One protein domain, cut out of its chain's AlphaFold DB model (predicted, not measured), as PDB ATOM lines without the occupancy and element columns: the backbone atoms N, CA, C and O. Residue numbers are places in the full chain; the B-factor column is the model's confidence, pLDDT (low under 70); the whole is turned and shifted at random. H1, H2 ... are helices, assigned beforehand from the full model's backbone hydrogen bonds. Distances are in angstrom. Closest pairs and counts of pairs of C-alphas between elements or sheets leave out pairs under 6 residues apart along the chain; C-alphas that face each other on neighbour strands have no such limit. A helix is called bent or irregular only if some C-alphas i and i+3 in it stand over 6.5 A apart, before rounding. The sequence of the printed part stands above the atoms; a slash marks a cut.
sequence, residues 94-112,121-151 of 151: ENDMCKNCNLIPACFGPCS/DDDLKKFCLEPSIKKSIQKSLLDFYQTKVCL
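AT A GLANCE: This is residues 94 to 112 and 121 to 151 of the 151 residues of an uncharacterized protein of Bacteroidetes bacterium GWF2_40_13 (UniProt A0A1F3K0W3). One long helix, H4, sticks out as an arm from a small, compact head, with residues 135 to 151 standing free. The head is made of three short helices, H1, H2 and H3, the loops that join them and the first residues of H4, and the free arm makes most of the length. The printed part has 50 residues with four named helices, in the order H1, H2, H3, H4 along the chain, and no named strand; the class is all helix, with 33 of the 50 residues in the helices. The whole is only just loose, close to extended, with a radius of gyration of the C-alphas of 14.4 A, and its C-alphas span 47 by 17 by 16 A along their three main axes.

IN THESE COORDINATES: The longest helix, H4, has 20 residues, 130 to 149, and measures 27.1 A from first to last C-alpha. It begins at C-alpha 130, at (94.019, -19.715, -7.115), and ends at C-alpha 149, at (72.166, -30.988, 4.258). H4 is neither bent nor irregular, but only just: C-alphas 146 and 149 are 6.1 A apart. H3, residues 121 to 125, comes before it in the chain and measures 7.0 A; it begins directly after the cut. H2, residues 104 to 107, measures 4.8 A from first to last C-alpha. H1, residues 96 to 99, measures 5.3 A and begins at C-alpha 96, at (101.279, -18.062, -18.912).

HOW THE PARTS SIT: H4 touches no helix, but it is near H2. H2 and H4 are close but not clearly touching, with 2 pairs of C-alphas within 8 A. The closest C-alphas of the two are those of Cys 107 and Glu 130, 7.5 A apart, and the helix centres are 16.6 A apart. H1 and H2 are also close but not clearly touching: their closest C-alphas, those of Cys 98 and Ile 104, are 6.8 A apart, with 11.8 A between the centres. H1 and H3 only just touch, with 3 pairs of C-alphas within 8 A. The closest C-alphas of H1 and H3 are those of Met 97 and Lys 125, 7.3 A apart, and their centres are 10.0 A apart. H1 and H4 are apart, and so are H2 and H3. H3 and H4 are apart too, though they follow each other in the chain. In H4 every O i to N i+4 pair is within hydrogen-bond range. In H3 0 of 1 such pairs is within range, while 2 of 2 O i to N i+3 pairs are; H1 and H2, with 4 residues each, are too short for an O i to N i+4 pair.

THE WHOLE: The two C-alphas farthest apart are those of Asp 121 and Leu 151, at 47.2 A. The body without the residues that stand free, 135 to 151, of which 135 to 149 belong to H4, has 33 residues. It spans 21 by 17 by 16 A and has a radius of gyration of 8.6 A. Residues 113 to 120 are cut out and not printed, and the C-alphas of Ser 112 and Asp 121 are 12.8 A apart across the cut. The link from H2 to H3 is the link across this cut. Of the links that are printed whole, H1 to H2 and H3 to H4 are both tight, with 4 residues each. The printed part ends at Leu 151, the chain's last residue. The mean pLDDT of the printed part is 86.4, and the model's confidence is low, under 70, at residues 150 to 151.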
ATOM      1  N   GLU A  94      96.513 -12.137 -19.071       87.31
ATOM      2  CA  GLU A  94      97.338 -12.466 -20.249       87.31
ATOM      3  C   GLU A  94      98.796 -12.763 -19.835       87.31
ATOM      4  O   GLU A  94      99.745 -12.069 -20.206       87.31
ATOM      5  N   ASN A  95      98.973 -13.810 -19.035       88.19
ATOM      6  CA  ASN A  95     100.254 -14.378 -18.605       88.19
ATOM      7  C   ASN A  95     100.150 -15.912 -18.616       88.19
ATOM      8  O   ASN A  95      99.040 -16.454 -18.621       88.19
ATOM      9  N   ASP A  96     101.278 -16.615 -18.642       89.06
ATOM     10  CA  ASP A  96     101.279 -18.062 -18.912       89.06
ATOM     11  C   ASP A  96     100.661 -18.902 -17.788       89.06
ATOM     12  O   ASP A  96     100.018 -19.919 -18.053       89.06
ATOM     13  N   MET A  97     100.757 -18.442 -16.539       91.06
ATOM     14  CA  MET A  97     100.063 -19.062 -15.406       91.06
ATOM     15  C   MET A  97      98.542 -18.943 -15.565       91.06
ATOM     16  O   MET A  97      97.816 -19.923 -15.416       91.06
ATOM     17  N   CYS A  98      98.042 -17.744 -15.872       91.06
ATOM     18  CA  CYS A  98      96.609 -17.502 -15.953       91.06
ATOM     19  C   CYS A  98      95.970 -18.134 -17.189       91.06
ATOM     20  O   CYS A  98      94.894 -18.694 -17.044       91.06
ATOM     21  N   LYS A  99      96.602 -18.109 -18.371       88.81
ATOM     22  CA  LYS A  99      96.029 -18.684 -19.610       88.81
ATOM     23  C   LYS A  99      95.643 -20.161 -19.485       88.81
ATOM     24  O   LYS A  99      94.730 -20.602 -20.172       88.81
ATOM     25  N   ASN A 100      96.320 -20.896 -18.606       89.94
ATOM     26  CA  ASN A 100      96.075 -22.314 -18.346       89.94
ATOM     27  C   ASN A 100      95.167 -22.562 -17.123       89.94
ATOM     28  O   ASN A 100      94.928 -23.707 -16.749       89.94
ATOM     29  N   CYS A 101      94.662 -21.504 -16.479       90.56
ATOM     30  CA  CYS A 101      93.871 -21.589 -15.255       90.56
ATOM     31  C   CYS A 101      92.368 -21.560 -15.564       90.56
ATOM     32  O   CYS A 101      91.840 -20.595 -16.116       90.56
ATOM     33  N   ASN A 102      91.636 -22.584 -15.128       89.69
ATOM     34  CA  ASN A 102      90.181 -22.659 -15.296       89.69
ATOM     35  C   ASN A 102      89.394 -21.711 -14.368       89.69
ATOM     36  O   ASN A 102      88.196 -21.520 -14.562       89.69
ATOM     37  N   LEU A 103      90.048 -21.087 -13.381       86.81
ATOM     38  CA  LEU A 103      89.420 -20.147 -12.447       86.81
ATOM     39  C   LEU A 103      89.412 -18.695 -12.942       86.81
ATOM     40  O   LEU A 103      88.937 -17.823 -12.211       86.81
ATOM     41  N   ILE A 104      89.918 -18.393 -14.148       84.94
ATOM     42  CA  ILE A 104      89.922 -17.019 -14.693       84.94
ATOM     43  C   ILE A 104      88.552 -16.326 -14.578       84.94
ATOM     44  O   ILE A 104      88.557 -15.179 -14.125       84.94
ATOM     45  N   PRO A 105      87.404 -16.963 -14.900       79.94
ATOM     46  CA  PRO A 105      86.101 -16.293 -14.836       79.94
ATOM     47  C   PRO A 105      85.727 -15.777 -13.441       79.94
ATOM     48  O   PRO A 105      84.989 -14.806 -13.328       79.94
ATOM     49  N   ALA A 106      86.251 -16.401 -12.381       77.12
ATOM     50  CA  ALA A 106      86.046 -15.964 -11.000       77.12
ATOM     51  C   ALA A 106      87.200 -15.086 -10.479       77.12
ATOM     52  O   ALA A 106      87.016 -14.255  -9.593       77.12
ATOM     53  N   CYS A 107      88.413 -15.274 -11.004       82.81
ATOM     54  CA  CYS A 107      89.633 -14.667 -10.477       82.81
ATOM     55  C   CYS A 107      89.996 -13.336 -11.149       82.81
ATOM     56  O   CYS A 107      90.488 -12.426 -10.474       82.81
ATOM     57  N   PHE A 108      89.816 -13.235 -12.471       84.38
ATOM     58  CA  PHE A 108      90.282 -12.134 -13.331       84.38
ATOM     59  C   PHE A 108      91.802 -11.853 -13.280       84.38
ATOM     60  O   PHE A 108      92.276 -10.817 -13.752       84.38
ATOM     61  N   GLY A 109      92.588 -12.791 -12.743       88.44
ATOM     62  CA  GLY A 109      94.045 -12.703 -12.650       88.44
ATOM     63  C   GLY A 109      94.569 -11.777 -11.537       88.44
ATOM     64  O   GLY A 109      93.807 -11.323 -10.668       88.44
ATOM     65  N   PRO A 110      95.892 -11.520 -11.534       89.75
ATOM     66  CA  PRO A 110      96.549 -10.629 -10.581       89.75
ATOM     67  C   PRO A 110      96.045  -9.185 -10.667       89.75
ATOM     68  O   PRO A 110      95.524  -8.743 -11.689       89.75
ATOM     69  N   CYS A 111      96.242  -8.420  -9.594       88.75
ATOM     70  CA  CYS A 111      95.966  -6.983  -9.588       88.75
ATOM     71  C   CYS A 111      96.800  -6.263 -10.664       88.75
ATOM     72  O   CYS A 111      98.001  -6.513 -10.778       88.75
ATOM     73  N   SER A 112      96.201  -5.326 -11.407       89.62
ATOM     74  CA  SER A 112      96.906  -4.535 -12.430       89.62
ATOM     75  C   SER A 112      98.083  -3.735 -11.872       89.62
ATOM     76  O   SER A 112      99.072  -3.533 -12.569       89.62
ATOM     77  N   ASP A 121     106.836 -12.591 -15.410       83.25
ATOM     78  CA  ASP A 121     105.645 -13.421 -15.179       83.25
ATOM     79  C   ASP A 121     105.849 -14.393 -13.991       83.25
ATOM     80  O   ASP A 121     104.876 -14.790 -13.346       83.25
ATOM     81  N   ASP A 122     107.096 -14.726 -13.636       87.88
ATOM     82  CA  ASP A 122     107.405 -15.520 -12.441       87.88
ATOM     83  C   ASP A 122     107.135 -14.747 -11.145       87.88
ATOM     84  O   ASP A 122     106.596 -15.313 -10.191       87.88
ATOM     85  N   ASP A 123     107.403 -13.439 -11.118       90.31
ATOM     86  CA  ASP A 123     107.034 -12.591  -9.979       90.31
ATOM     87  C   ASP A 123     105.520 -12.541  -9.768       90.31
ATOM     88  O   ASP A 123     105.050 -12.507  -8.628       90.31
ATOM     89  N   LEU A 124     104.739 -12.623 -10.851       90.56
ATOM     90  CA  LEU A 124     103.279 -12.623 -10.774       90.56
ATOM     91  C   LEU A 124     102.709 -13.859 -10.083       90.56
ATOM     92  O   LEU A 124     101.624 -13.770  -9.497       90.56
ATOM     93  N   LYS A 125     103.434 -14.985 -10.078       90.56
ATOM     94  CA  LYS A 125     103.011 -16.206  -9.372       90.56
ATOM     95  C   LYS A 125     102.840 -15.962  -7.872       90.56
ATOM     96  O   LYS A 125     101.930 -16.529  -7.269       90.56
ATOM     97  N   LYS A 126     103.630 -15.049  -7.287       91.25
ATOM     98  CA  LYS A 126     103.534 -14.637  -5.872       91.25
ATOM     99  C   LYS A 126     102.179 -14.002  -5.535       91.25
ATOM    100  O   LYS A 126     101.763 -14.011  -4.382       91.25
ATOM    101  N   PHE A 127     101.485 -13.463  -6.538       90.69
ATOM    102  CA  PHE A 127     100.187 -12.799  -6.400       90.69
ATOM    103  C   PHE A 127      99.028 -13.641  -6.958       90.69
ATOM    104  O   PHE A 127      97.935 -13.116  -7.191       90.69
ATOM    105  N   CYS A 128      99.251 -14.937  -7.197       91.44
ATOM    106  CA  CYS A 128      98.208 -15.848  -7.644       91.44
ATOM    107  C   CYS A 128      97.169 -16.085  -6.538       91.44
ATOM    108  O   CYS A 128      97.505 -16.434  -5.410       91.44
ATOM    109  N   LEU A 129      95.889 -15.935  -6.883       88.56
ATOM    110  CA  LEU A 129      94.775 -16.123  -5.949       88.56
ATOM    111  C   LEU A 129      94.133 -17.508  -6.038       88.56
ATOM    112  O   LEU A 129      93.211 -17.788  -5.276       88.56
ATOM    113  N   GLU A 130      94.584 -18.373  -6.949       89.19
ATOM    114  CA  GLU A 130      94.019 -19.715  -7.115       89.19
ATOM    115  C   GLU A 130      93.935 -20.495  -5.788       89.19
ATOM    116  O   GLU A 130      92.846 -20.997  -5.493       89.19
ATOM    117  N   PRO A 131      94.988 -20.556  -4.942       87.44
ATOM    118  CA  PRO A 131      94.904 -21.268  -3.666       87.44
ATOM    119  C   PRO A 131      93.817 -20.699  -2.745       87.44
ATOM    120  O   PRO A 131      93.042 -21.446  -2.146       87.44
ATOM    121  N   SER A 132      93.715 -19.369  -2.667       85.62
ATOM    122  CA  SER A 132      92.721 -18.674  -1.843       85.62
ATOM    123  C   SER A 132      91.296 -18.889  -2.354       85.62
ATOM    124  O   SER A 132      90.385 -19.115  -1.556       85.62
ATOM    125  N   ILE A 133      91.098 -18.861  -3.674       85.25
ATOM    126  CA  ILE A 133      89.796 -19.098  -4.308       85.25
ATOM    127  C   ILE A 133      89.365 -20.548  -4.091       85.25
ATOM    128  O   ILE A 133      88.250 -20.777  -3.632       85.25
ATOM    129  N   LYS A 134      90.248 -21.527  -4.330       87.25
ATOM    130  CA  LYS A 134      89.960 -22.951  -4.080       87.25
ATOM    131  C   LYS A 134      89.559 -23.197  -2.628       87.25
ATOM    132  O   LYS A 134      88.534 -23.829  -2.382       87.25
ATOM    133  N   LYS A 135      90.309 -22.634  -1.676       86.69
ATOM    134  CA  LYS A 135      89.984 -22.717  -0.245       86.69
ATOM    135  C   LYS A 135      88.622 -22.094   0.073       86.69
ATOM    136  O   LYS A 135      87.868 -22.650   0.865       86.69
ATOM    137  N   SER A 136      88.303 -20.959  -0.547       84.81
ATOM    138  CA  SER A 136      87.016 -20.280  -0.352       84.81
ATOM    139  C   SER A 136      85.855 -21.116  -0.887       84.81
ATOM    140  O   SER A 136      84.886 -21.315  -0.167       84.81
ATOM    141  N   ILE A 137      85.986 -21.687  -2.091       85.25
ATOM    142  CA  ILE A 137      84.984 -22.591  -2.676       85.25
ATOM    143  C   ILE A 137      84.771 -23.812  -1.776       85.25
ATOM    144  O   ILE A 137      83.634 -24.140  -1.452       85.25
ATOM    145  N   GLN A 138      85.851 -24.461  -1.332       88.88
ATOM    146  CA  GLN A 138      85.767 -25.609  -0.423       88.88
ATOM    147  C   GLN A 138      85.046 -25.252   0.874       88.88
ATOM    148  O   GLN A 138      84.163 -25.990   1.303       88.88
ATOM    149  N   LYS A 139      85.378 -24.105   1.475       86.62
ATOM    150  CA  LYS A 139      84.694 -23.622   2.673       86.62
ATOM    151  C   LYS A 139      83.205 -23.391   2.412       86.62
ATOM    152  O   LYS A 139      82.391 -23.883   3.178       86.62
ATOM    153  N   SER A 140      82.841 -22.718   1.322       85.94
ATOM    154  CA  SER A 140      81.435 -22.484   0.975       85.94
ATOM    155  C   SER A 140      80.652 -23.781   0.767       85.94
ATOM    156  O   SER A 140      79.500 -23.864   1.183       85.94
ATOM    157  N   LEU A 141      81.267 -24.800   0.159       88.81
ATOM    158  CA  LEU A 141      80.653 -26.121   0.021       88.81
ATOM    159  C   LEU A 141      80.446 -26.779   1.390       88.81
ATOM    160  O   LEU A 141      79.349 -27.254   1.664       88.81
ATOM    161  N   LEU A 142      81.459 -26.776   2.260       90.50
ATOM    162  CA  LEU A 142      81.349 -27.333   3.613       90.50
ATOM    163  C   LEU A 142      80.275 -26.619   4.441       90.50
ATOM    164  O   LEU A 142      79.428 -27.287   5.031       90.50
ATOM    165  N   ASP A 143      80.266 -25.285   4.429       87.94
ATOM    166  CA  ASP A 143      79.270 -24.469   5.129       87.94
ATOM    167  C   ASP A 143      77.854 -24.786   4.612       87.94
ATOM    168  O   ASP A 143      76.913 -24.926   5.396       87.94
ATOM    169  N   PHE A 144      77.685 -24.964   3.295       89.25
ATOM    170  CA  PHE A 144      76.414 -25.387   2.703       89.25
ATOM    171  C   PHE A 144      75.988 -26.775   3.197       89.25
ATOM    172  O   PHE A 144      74.858 -26.937   3.653       89.25
ATOM    173  N   TYR A 145      76.887 -27.765   3.168       90.69
ATOM    174  CA  TYR A 145      76.586 -29.113   3.657       90.69
ATOM    175  C   TYR A 145      76.184 -29.109   5.137       90.69
ATOM    176  O   TYR A 145      75.169 -29.706   5.494       90.69
ATOM    177  N   GLN A 146      76.922 -28.394   5.987       90.12
ATOM    178  CA  GLN A 146      76.666 -28.332   7.429       90.12
ATOM    179  C   GLN A 146      75.380 -27.588   7.796       90.12
ATOM    180  O   GLN A 146      74.785 -27.886   8.821       90.12
ATOM    181  N   THR A 147      74.960 -26.606   6.996       88.88
ATOM    182  CA  THR A 147      73.791 -25.770   7.324       88.88
ATOM    183  C   THR A 147      72.513 -26.178   6.602       88.88
ATOM    184  O   THR A 147      71.426 -25.787   7.033       88.88
ATOM    185  N   LYS A 148      72.617 -26.887   5.471       82.00
ATOM    186  CA  LYS A 148      71.479 -27.201   4.590       82.00
ATOM    187  C   LYS A 148      71.258 -28.689   4.342       82.00
ATOM    188  O   LYS A 148      70.159 -29.035   3.920       82.00
ATOM    189  N   VAL A 149      72.260 -29.545   4.554       83.12
ATOM    190  CA  VAL A 149      72.166 -30.988   4.258       83.12
ATOM    191  C   VAL A 149      72.192 -31.823   5.534       83.12
ATOM    192  O   VAL A 149      71.335 -32.681   5.713       83.12
ATOM    193  N   CYS A 150      73.150 -31.571   6.426       61.62
ATOM    194  CA  CYS A 150      73.169 -32.176   7.753       61.62
ATOM    195  C   CYS A 150      72.254 -31.372   8.688       61.62
ATOM    196  O   CYS A 150      72.575 -30.234   9.026       61.62
ATOM    197  N   LEU A 151      71.114 -31.963   9.059       53.81
ATOM    198  CA  LEU A 151      70.375 -31.638  10.285       53.81
ATOM    199  C   LEU A 151      71.016 -32.377  11.462       53.81
ATOM    200  O   LEU A 151      71.317 -33.579  11.280       53.81
TER     201      LEU A 151